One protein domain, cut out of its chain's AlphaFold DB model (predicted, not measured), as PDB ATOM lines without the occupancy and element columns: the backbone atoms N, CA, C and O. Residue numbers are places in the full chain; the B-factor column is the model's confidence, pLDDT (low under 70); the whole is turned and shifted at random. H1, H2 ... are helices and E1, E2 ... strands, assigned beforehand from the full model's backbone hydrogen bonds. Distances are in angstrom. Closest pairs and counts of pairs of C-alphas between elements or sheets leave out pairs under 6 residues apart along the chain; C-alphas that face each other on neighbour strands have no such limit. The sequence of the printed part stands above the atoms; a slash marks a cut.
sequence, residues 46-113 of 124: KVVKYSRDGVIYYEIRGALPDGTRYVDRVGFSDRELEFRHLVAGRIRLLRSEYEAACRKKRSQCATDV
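This is residues 46 to 113 of the 124 residues of an uncharacterized protein of Pandoraea communis (UniProt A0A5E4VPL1). What shape is it? A twisted sheet of three strands meets one long helix, H1, at a corner, and residues 85 to 113 of H1 stick out free. What makes it up? The 68 printed residues hold E1, E2, E3, then H1, a mixed class; E1 E2 E3 is a meander, each strand the antiparallel neighbour of the one before. It is extended, radius of gyration of the C-alphas 21.4 A, spanning 62 by 36 by 10 A.

Where are the strands? E1, residues 46 to 52, begins at C-alpha 46 (366.414, 271.817, 279.113); E2 is residues 55 to 63, 25.9 A, and E3 residues 69 to 77, 26.7 A. Where is the helix? H1, residues 78 to 113, 52.7 A, ends at (391.207, 294.877, 320.977).

How do strands pair? Hairpin E1 and E2 has N 48 and O 59 at 2.8 A; hairpin E2 and E3 has N 58 and O 74 at 2.8 A. Where does H1 meet them? The closest C-alphas of E2 and H1, Val 55 and Asp 78, are 6.4 A apart. Every O i to N i+4 pair in H1 is within hydrogen-bond range.

How large? The farthest C-alphas, Gly 67 and Asp 112, are 62.8 A apart. Any cut or weak place? The printed part has no cut, its links are tight, and residues 62 to 67 are among those under pLDDT 70.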
ATOM      1  N   LYS A  46     366.977 273.032 278.526       65.38
ATOM      2  CA  LYS A  46     366.414 271.817 279.113       65.38
ATOM      3  C   LYS A  46     367.528 270.793 279.284       65.38
ATOM      4  O   LYS A  46     368.099 270.332 278.303       65.38
ATOM      5  N   VAL A  47     367.781 270.392 280.525       67.56
ATOM      6  CA  VAL A  47     368.688 269.281 280.828       67.56
ATOM      7  C   VAL A  47     367.877 267.997 280.979       67.56
ATOM      8  O   VAL A  47     366.891 267.969 281.720       67.56
ATOM      9  N   VAL A  48     368.273 266.940 280.276       70.94
ATOM     10  CA  VAL A  48     367.689 265.597 280.356       70.94
ATOM     11  C   VAL A  48     368.766 264.632 280.835       70.94
ATOM     12  O   VAL A  48     369.854 264.592 280.275       70.94
ATOM     13  N   LYS A  49     368.468 263.857 281.879       76.94
ATOM     14  CA  LYS A  49     369.354 262.816 282.410       76.94
ATOM     15  C   LYS A  49     368.828 261.450 281.981       76.94
ATOM     16  O   LYS A  49     367.641 261.188 282.164       76.94
ATOM     17  N   TYR A  50     369.692 260.583 281.467       74.19
ATOM     18  CA  TYR A  50     369.356 259.186 281.184       74.19
ATOM     19  C   TYR A  50     370.549 258.269 281.468       74.19
ATOM     20  O   TYR A  50     371.694 258.708 281.435       74.19
ATOM     21  N   SER A  51     370.275 257.005 281.790       75.00
ATOM     22  CA  SER A  51     371.305 255.975 281.970       75.00
ATOM     23  C   SER A  51     371.291 255.044 280.767       75.00
ATOM     24  O   SER A  51     370.217 254.658 280.302       75.00
ATOM     25  N   ARG A  52     372.470 254.722 280.242       77.12
ATOM     26  CA  ARG A  52     372.650 253.778 279.141       77.12
ATOM     27  C   ARG A  52     373.982 253.057 279.333       77.12
ATOM     28  O   ARG A  52     374.992 253.715 279.544       77.12
ATOM     29  N   ASP A  53     373.965 251.728 279.280       81.00
ATOM     30  CA  ASP A  53     375.165 250.878 279.348       81.00
ATOM     31  C   ASP A  53     376.059 251.142 280.585       81.00
ATOM     32  O   ASP A  53     377.282 251.094 280.509       81.00
ATOM     33  N   GLY A  54     375.453 251.465 281.739       69.44
ATOM     34  CA  GLY A  54     376.188 251.789 282.978       69.44
ATOM     35  C   GLY A  54     376.844 253.178 282.985       69.44
ATOM     36  O   GLY A  54     377.665 253.484 283.850       69.44
ATOM     37  N   VAL A  55     376.498 254.027 282.015       71.50
ATOM     38  CA  VAL A  55     376.960 255.412 281.905       71.50
ATOM     39  C   VAL A  55     375.767 256.349 282.050       71.50
ATOM     40  O   VAL A  55     374.726 256.193 281.403       71.50
ATOM     41  N   ILE A  56     375.915 257.356 282.905       73.88
ATOM     42  CA  ILE A  56     374.910 258.396 283.099       73.88
ATOM     43  C   ILE A  56     375.207 259.536 282.130       73.88
ATOM     44  O   ILE A  56     376.231 260.209 282.228       73.88
ATOM     45  N   TYR A  57     374.268 259.790 281.229       70.81
ATOM     46  CA  TYR A  57     374.326 260.880 280.269       70.81
ATOM     47  C   TYR A  57     373.461 262.056 280.716       70.81
ATOM     48  O   TYR A  57     372.341 261.893 281.206       70.81
ATOM     49  N   TYR A  58     373.989 263.252 280.490       71.94
ATOM     50  CA  TYR A  58     373.302 264.524 280.624       71.94
ATOM     51  C   TYR A  58     373.249 265.173 279.245       71.94
ATOM     52  O   TYR A  58     374.277 265.499 278.657       71.94
ATOM     53  N   GLU A  59     372.043 265.348 278.723       71.69
ATOM     54  CA  GLU A  59     371.788 266.034 277.467       71.69
ATOM     55  C   GLU A  59     371.268 267.440 277.761       71.69
ATOM     56  O   GLU A  59     370.211 267.608 278.371       71.69
ATOM     57  N   ILE A  60     372.014 268.455 277.341       73.75
ATOM     58  CA  ILE A  60     371.634 269.858 277.459       73.75
ATOM     59  C   ILE A  60     371.076 270.282 276.107       73.75
ATOM     60  O   ILE A  60     371.803 270.375 275.121       73.75
ATOM     61  N   ARG A  61     369.771 270.534 276.056       72.75
ATOM     62  CA  ARG A  61     369.089 271.069 274.877       72.75
ATOM     63  C   ARG A  61     368.800 272.539 275.098       72.75
ATOM     64  O   ARG A  61     368.159 272.873 276.087       72.75
ATOM     65  N   GLY A  62     369.206 273.408 274.189       69.50
ATOM     66  CA  GLY A  62     368.833 274.818 274.234       69.50
ATOM     67  C   GLY A  62     368.428 275.335 272.865       69.50
ATOM     68  O   GLY A  62     368.711 274.710 271.842       69.50
ATOM     69  N   ALA A  63     367.730 276.463 272.862       68.00
ATOM     70  CA  ALA A  63     367.460 277.233 271.658       68.00
ATOM     71  C   ALA A  63     368.197 278.565 271.783       68.00
ATOM     72  O   ALA A  63     368.075 279.240 272.809       68.00
ATOM     73  N   LEU A  64     368.982 278.898 270.767       65.69
ATOM     74  CA  LEU A  64     369.557 280.220 270.606       65.69
ATOM     75  C   LEU A  64     368.462 281.209 270.144       65.69
ATOM     76  O   LEU A  64     367.430 280.785 269.609       65.69
ATOM     77  N   PRO A  65     368.657 282.524 270.348       61.56
ATOM     78  CA  PRO A  65     367.692 283.551 269.938       61.56
ATOM     79  C   PRO A  65     367.430 283.600 268.424       61.56
ATOM     80  O   PRO A  65     366.385 284.080 267.999       61.56
ATOM     81  N   ASP A  66     368.360 283.083 267.621       68.94
ATOM     82  CA  ASP A  66     368.259 282.924 266.163       68.94
ATOM     83  C   ASP A  66     367.383 281.722 265.742       68.94
ATOM     84  O   ASP A  66     367.206 281.461 264.553       68.94
ATOM     85  N   GLY A  67     366.835 280.973 266.707       62.66
ATOM     86  CA  GLY A  67     366.049 279.761 266.479       62.66
ATOM     87  C   GLY A  67     366.888 278.489 266.319       62.66
ATOM     88  O   GLY A  67     366.321 277.390 266.273       62.66
ATOM     89  N   THR A  68     368.218 278.596 266.299       70.00
ATOM     90  CA  THR A  68     369.124 277.452 266.203       70.00
ATOM     91  C   THR A  68     369.035 276.616 267.475       70.00
ATOM     92  O   THR A  68     369.171 277.107 268.596       70.00
ATOM     93  N   ARG A  69     368.799 275.311 267.325       73.31
ATOM     94  CA  ARG A  69     368.766 274.376 268.455       73.31
ATOM     95  C   ARG A  69     370.138 273.749 268.634       73.31
ATOM     96  O   ARG A  69     370.694 273.224 267.676       73.31
ATOM     97  N   TYR A  70     370.637 273.739 269.864       67.75
ATOM     98  CA  TYR A  70     371.853 273.009 270.209       67.75
ATOM     99  C   TYR A  70     371.539 271.852 271.156       67.75
ATOM    100  O   TYR A  70     370.658 271.940 272.019       67.75
ATOM    101  N   VAL A  71     372.268 270.755 270.960       69.94
ATOM    102  CA  VAL A  71     372.221 269.554 271.789       69.94
ATOM    103  C   VAL A  71     373.649 269.224 272.178       69.94
ATOM    104  O   VAL A  71     374.447 268.848 271.325       69.94
ATOM    105  N   ASP A  72     373.954 269.362 273.461       72.06
ATOM    106  CA  ASP A  72     375.225 268.929 274.029       72.06
ATOM    107  C   ASP A  72     375.007 267.672 274.875       72.06
ATOM    108  O   ASP A  72     373.993 267.552 275.567       72.06
ATOM    109  N   ARG A  73     375.926 266.710 274.792       70.88
ATOM    110  CA  ARG A  73     375.837 265.428 275.500       70.88
ATOM    111  C   ARG A  73     377.111 265.193 276.279       70.88
ATOM    112  O   ARG A  73     378.182 265.050 275.701       70.88
ATOM    113  N   VAL A  74     376.962 265.047 277.588       69.81
ATOM    114  CA  VAL A  74     378.072 264.721 278.480       69.81
ATOM    115  C   VAL A  74     377.749 263.424 279.210       69.81
ATOM    116  O   VAL A  74     376.723 263.329 279.882       69.81
ATOM    117  N   GLY A  75     378.598 262.410 279.046       70.25
ATOM    118  CA  GLY A  75     378.486 261.124 279.733       70.25
ATOM    119  C   GLY A  75     379.486 261.022 280.877       70.25
ATOM    120  O   GLY A  75     380.630 261.436 280.722       70.25
ATOM    121  N   PHE A  76     379.057 260.454 282.000       73.06
ATOM    122  CA  PHE A  76     379.923 260.116 283.125       73.06
ATOM    123  C   PHE A  76     379.709 258.661 283.517       73.06
ATOM    124  O   PHE A  76     378.569 258.207 283.645       73.06
ATOM    125  N   SER A  77     380.805 257.938 283.729       73.50
ATOM    126  CA  SER A  77     380.730 256.622 284.367       73.50
ATOM    127  C   SER A  77     380.331 256.765 285.838       73.50
ATOM    128  O   SER A  77     380.563 257.811 286.455       73.50
ATOM    129  N   ASP A  78     379.783 255.701 286.423       74.00
ATOM    130  CA  ASP A  78     379.418 255.693 287.844       74.00
ATOM    131  C   ASP A  78     380.627 255.990 288.749       74.00
ATOM    132  O   ASP A  78     380.538 256.837 289.638       74.00
ATOM    133  N   ARG A  79     381.804 255.417 288.449       73.06
ATOM    134  CA  ARG A  79     383.048 255.711 289.188       73.06
ATOM    135  C   ARG A  79     383.470 257.171 289.079       73.06
ATOM    136  O   ARG A  79     383.961 257.748 290.047       73.06
ATOM    137  N   GLU A  80     383.305 257.785 287.910       73.75
ATOM    138  CA  GLU A  80     383.636 259.201 287.743       73.75
ATOM    139  C   GLU A  80     382.691 260.089 288.563       73.75
ATOM    140  O   GLU A  80     383.125 261.072 289.169       73.75
ATOM    141  N   LEU A  81     381.406 259.734 288.635       76.38
ATOM    142  CA  LEU A  81     380.442 260.438 289.479       76.38
ATOM    143  C   LEU A  81     380.762 260.288 290.967       76.38
ATOM    144  O   LEU A  81     380.726 261.283 291.692       76.38
ATOM    145  N   GLU A  82     381.115 259.089 291.423       71.69
ATOM    146  CA  GLU A  82     381.571 258.849 292.797       71.69
ATOM    147  C   GLU A  82     382.811 259.681 293.134       71.69
ATOM    148  O   GLU A  82     382.832 260.389 294.146       71.69
ATOM    149  N   PHE A  83     383.809 259.682 292.248       69.88
ATOM    150  CA  PHE A  83     385.017 260.483 292.416       69.88
ATOM    151  C   PHE A  83     384.702 261.982 292.509       69.88
ATOM    152  O   PHE A  83     385.189 262.677 293.403       69.88
ATOM    153  N   ARG A  84     383.822 262.493 291.641       78.38
ATOM    154  CA  ARG A  84     383.378 263.895 291.682       78.38
ATOM    155  C   ARG A  84     382.644 264.237 292.975       78.38
ATOM    156  O   ARG A  84     382.863 265.321 293.518       78.38
ATOM    157  N   HIS A  85     381.803 263.339 293.488       77.00
ATOM    158  CA  HIS A  85     381.138 263.540 294.776       77.00
ATOM    159  C   HIS A  85     382.138 263.592 295.934       77.00
ATOM    160  O   HIS A  85     382.017 264.466 296.794       77.00
ATOM    161  N   LEU A  86     383.154 262.727 295.924       75.31
ATOM    162  CA  LEU A  86     384.223 262.731 296.921       75.31
ATOM    163  C   LEU A  86     384.996 264.055 296.902       75.31
ATOM    164  O   LEU A  86     385.157 264.698 297.943       75.31
ATOM    165  N   VAL A  87     385.409 264.514 295.717       76.12
ATOM    166  CA  VAL A  87     386.117 265.794 295.550       76.12
ATOM    167  C   VAL A  87     385.248 266.968 296.012       76.12
ATOM    168  O   VAL A  87     385.714 267.823 296.768       76.12
ATOM    169  N   ALA A  88     383.969 267.000 295.629       77.50
ATOM    170  CA  ALA A  88     383.040 268.041 296.065       77.50
ATOM    171  C   ALA A  88     382.848 268.046 297.593       77.50
ATOM    172  O   ALA A  88     382.810 269.115 298.206       77.50
ATOM    173  N   GLY A  89     382.770 266.865 298.215       76.94
ATOM    174  CA  GLY A  89     382.732 266.712 299.669       76.94
ATOM    175  C   GLY A  89     383.981 267.286 300.339       76.94
ATOM    176  O   GLY A  89     383.869 268.076 301.276       76.94
ATOM    177  N   ARG A  90     385.170 266.978 299.806       76.81
ATOM    178  CA  ARG A  90     386.442 267.484 300.340       76.81
ATOM    179  C   ARG A  90     386.551 269.003 300.251       76.81
ATOM    180  O   ARG A  90     386.953 269.636 301.222       76.81
ATOM    181  N   ILE A  91     386.154 269.596 299.125       82.50
ATOM    182  CA  ILE A  91     386.154 271.058 298.949       82.50
ATOM    183  C   ILE A  91     385.213 271.728 299.959       82.50
ATOM    184  O   ILE A  91     385.567 272.751 300.545       82.50
ATOM    185  N   ARG A  92     384.026 271.152 300.199       79.44
ATOM    186  CA  ARG A  92     383.082 271.670 301.205       79.44
ATOM    187  C   ARG A  92     383.666 271.619 302.611       79.44
ATOM    188  O   ARG A  92     383.553 272.605 303.334       79.44
ATOM    189  N   LEU A  93     384.306 270.507 302.969       84.12
ATOM    190  CA  LEU A  93     384.957 270.359 304.266       84.12
ATOM    191  C   LEU A  93     386.052 271.416 304.452       84.12
ATOM    192  O   LEU A  93     385.982 272.192 305.401       84.12
ATOM    193  N   LEU A  94     386.979 271.533 303.496       78.94
ATOM    194  CA  LEU A  94     388.057 272.528 303.537       78.94
ATOM    195  C   LEU A  94     387.526 273.958 303.665       78.94
ATOM    196  O   LEU A  94     388.061 274.762 304.423       78.94
ATOM    197  N   ARG A  95     386.437 274.282 302.957       81.81
ATOM    198  CA  ARG A  95     385.787 275.589 303.074       81.81
ATOM    199  C   ARG A  95     385.232 275.825 304.479       81.81
ATOM    200  O   ARG A  95     385.425 276.904 305.027       81.81
ATOM    201  N   SER A  96     384.577 274.824 305.066       84.00
ATOM    202  CA  SER A  96     384.030 274.927 306.423       84.00
ATOM    203  C   SER A  96     385.126 275.081 307.485       84.00
ATOM    204  O   SER A  96     384.995 275.908 308.388       84.00
ATOM    205  N   GLU A  97     386.239 274.358 307.333       87.19
ATOM    206  CA  GLU A  97     387.415 274.453 308.203       87.19
ATOM    207  C   GLU A  97     388.068 275.834 308.094       87.19
ATOM    208  O   GLU A  97     388.365 276.468 309.107       87.19
ATOM    209  N   TYR A  98     388.215 276.344 306.870       84.38
ATOM    210  CA  TYR A  98     388.728 277.686 306.621       84.38
ATOM    211  C   TYR A  98     387.828 278.766 307.239       84.38
ATOM    212  O   TYR A  98     388.304 279.645 307.956       84.38
ATOM    213  N   GLU A  99     386.511 278.677 307.044       87.06
ATOM    214  CA  GLU A  99     385.544 279.600 307.648       87.06
ATOM    215  C   GLU A  99     385.567 279.543 309.187       87.06
ATOM    216  O   GLU A  99     385.422 280.573 309.854       87.06
ATOM    217  N   ALA A 100     385.766 278.361 309.778       89.00
ATOM    218  CA  ALA A 100     385.943 278.204 311.221       89.00
ATOM    219  C   ALA A 100     387.253 278.849 311.710       89.00
ATOM    220  O   ALA A 100     387.244 279.582 312.702       89.00
ATOM    221  N   ALA A 101     388.359 278.651 310.990       84.94
ATOM    222  CA  ALA A 101     389.646 279.272 311.298       84.94
ATOM    223  C   ALA A 101     389.572 280.807 311.231       84.94
ATOM    224  O   ALA A 101     390.038 281.492 312.146       84.94
ATOM    225  N   CYS A 102     388.914 281.358 310.206       86.50
ATOM    226  CA  CYS A 102     388.671 282.794 310.093       86.50
ATOM    227  C   CYS A 102     387.834 283.332 311.261       86.50
ATOM    228  O   CYS A 102     388.163 284.382 311.813       86.50
ATOM    229  N   ARG A 103     386.776 282.616 311.671       87.31
ATOM    230  CA  ARG A 103     385.963 282.997 312.839       87.31
ATOM    231  C   ARG A 103     386.789 283.022 314.123       87.31
ATOM    232  O   ARG A 103     386.732 284.015 314.842       87.31
ATOM    233  N   LYS A 104     387.607 281.993 314.363       87.69
ATOM    234  CA  LYS A 104     388.505 281.919 315.526       87.69
ATOM    235  C   LYS A 104     389.527 283.058 315.544       87.69
ATOM    236  O   LYS A 104     389.792 283.633 316.591       87.69
ATOM    237  N   LYS A 105     390.104 283.407 314.390       81.00
ATOM    238  CA  LYS A 105     391.045 284.532 314.306       81.00
ATOM    239  C   LYS A 105     390.368 285.875 314.560       81.00
ATOM    240  O   LYS A 105     390.912 286.686 315.299       81.00
ATOM    241  N   ARG A 106     389.165 286.093 314.021       82.94
ATOM    242  CA  ARG A 106     388.394 287.317 314.293       82.94
ATOM    243  C   ARG A 106     388.014 287.451 315.762       82.94
ATOM    244  O   ARG A 106     388.113 288.552 316.287       82.94
ATOM    245  N   SER A 107     387.612 286.362 316.421       78.12
ATOM    246  CA  SER A 107     387.299 286.419 317.852       78.12
ATOM    247  C   SER A 107     388.537 286.730 318.689       78.12
ATOM    248  O   SER A 107     388.450 287.572 319.569       78.12
ATOM    249  N   GLN A 108     389.697 286.146 318.370       76.00
ATOM    250  CA  GLN A 108     390.967 286.486 319.028       76.00
ATOM    251  C   GLN A 108     391.322 287.968 318.861       76.00
ATOM    252  O   GLN A 108     391.566 288.642 319.855       76.00
ATOM    253  N   CYS A 109     391.266 288.497 317.633       72.31
ATOM    254  CA  CYS A 109     391.502 289.922 317.397       72.31
ATOM    255  C   CYS A 109     390.506 290.808 318.159       72.31
ATOM    256  O   CYS A 109     390.908 291.818 318.719       72.31
ATOM    257  N   ALA A 110     389.221 290.439 318.209       70.94
ATOM    258  CA  ALA A 110     388.225 291.189 318.971       70.94
ATOM    259  C   ALA A 110     388.541 291.189 320.476       70.94
ATOM    260  O   ALA A 110     388.486 292.241 321.107       70.94
ATOM    261  N   THR A 111     388.932 290.045 321.042       68.38
ATOM    262  CA  THR A 111     389.341 289.950 322.449       68.38
ATOM    263  C   THR A 111     390.605 290.761 322.735       68.38
ATOM    264  O   THR A 111     390.674 291.420 323.765       68.38
ATOM    265  N   ASP A 112     391.587 290.760 321.834       61.28
ATOM    266  CA  ASP A 112     392.830 291.524 322.009       61.28
ATOM    267  C   ASP A 112     392.631 293.039 321.828       61.28
ATOM    268  O   ASP A 112     393.351 293.827 322.435       61.28
ATOM    269  N   VAL A 113     391.631 293.467 321.047       64.31
ATOM    270  CA  VAL A 113     391.207 294.877 320.977       64.31
ATOM    271  C   VAL A 113     390.483 295.299 322.261       64.31
ATOM    272  O   VAL A 113     390.751 296.376 322.785       64.31
TER     273      VAL A 113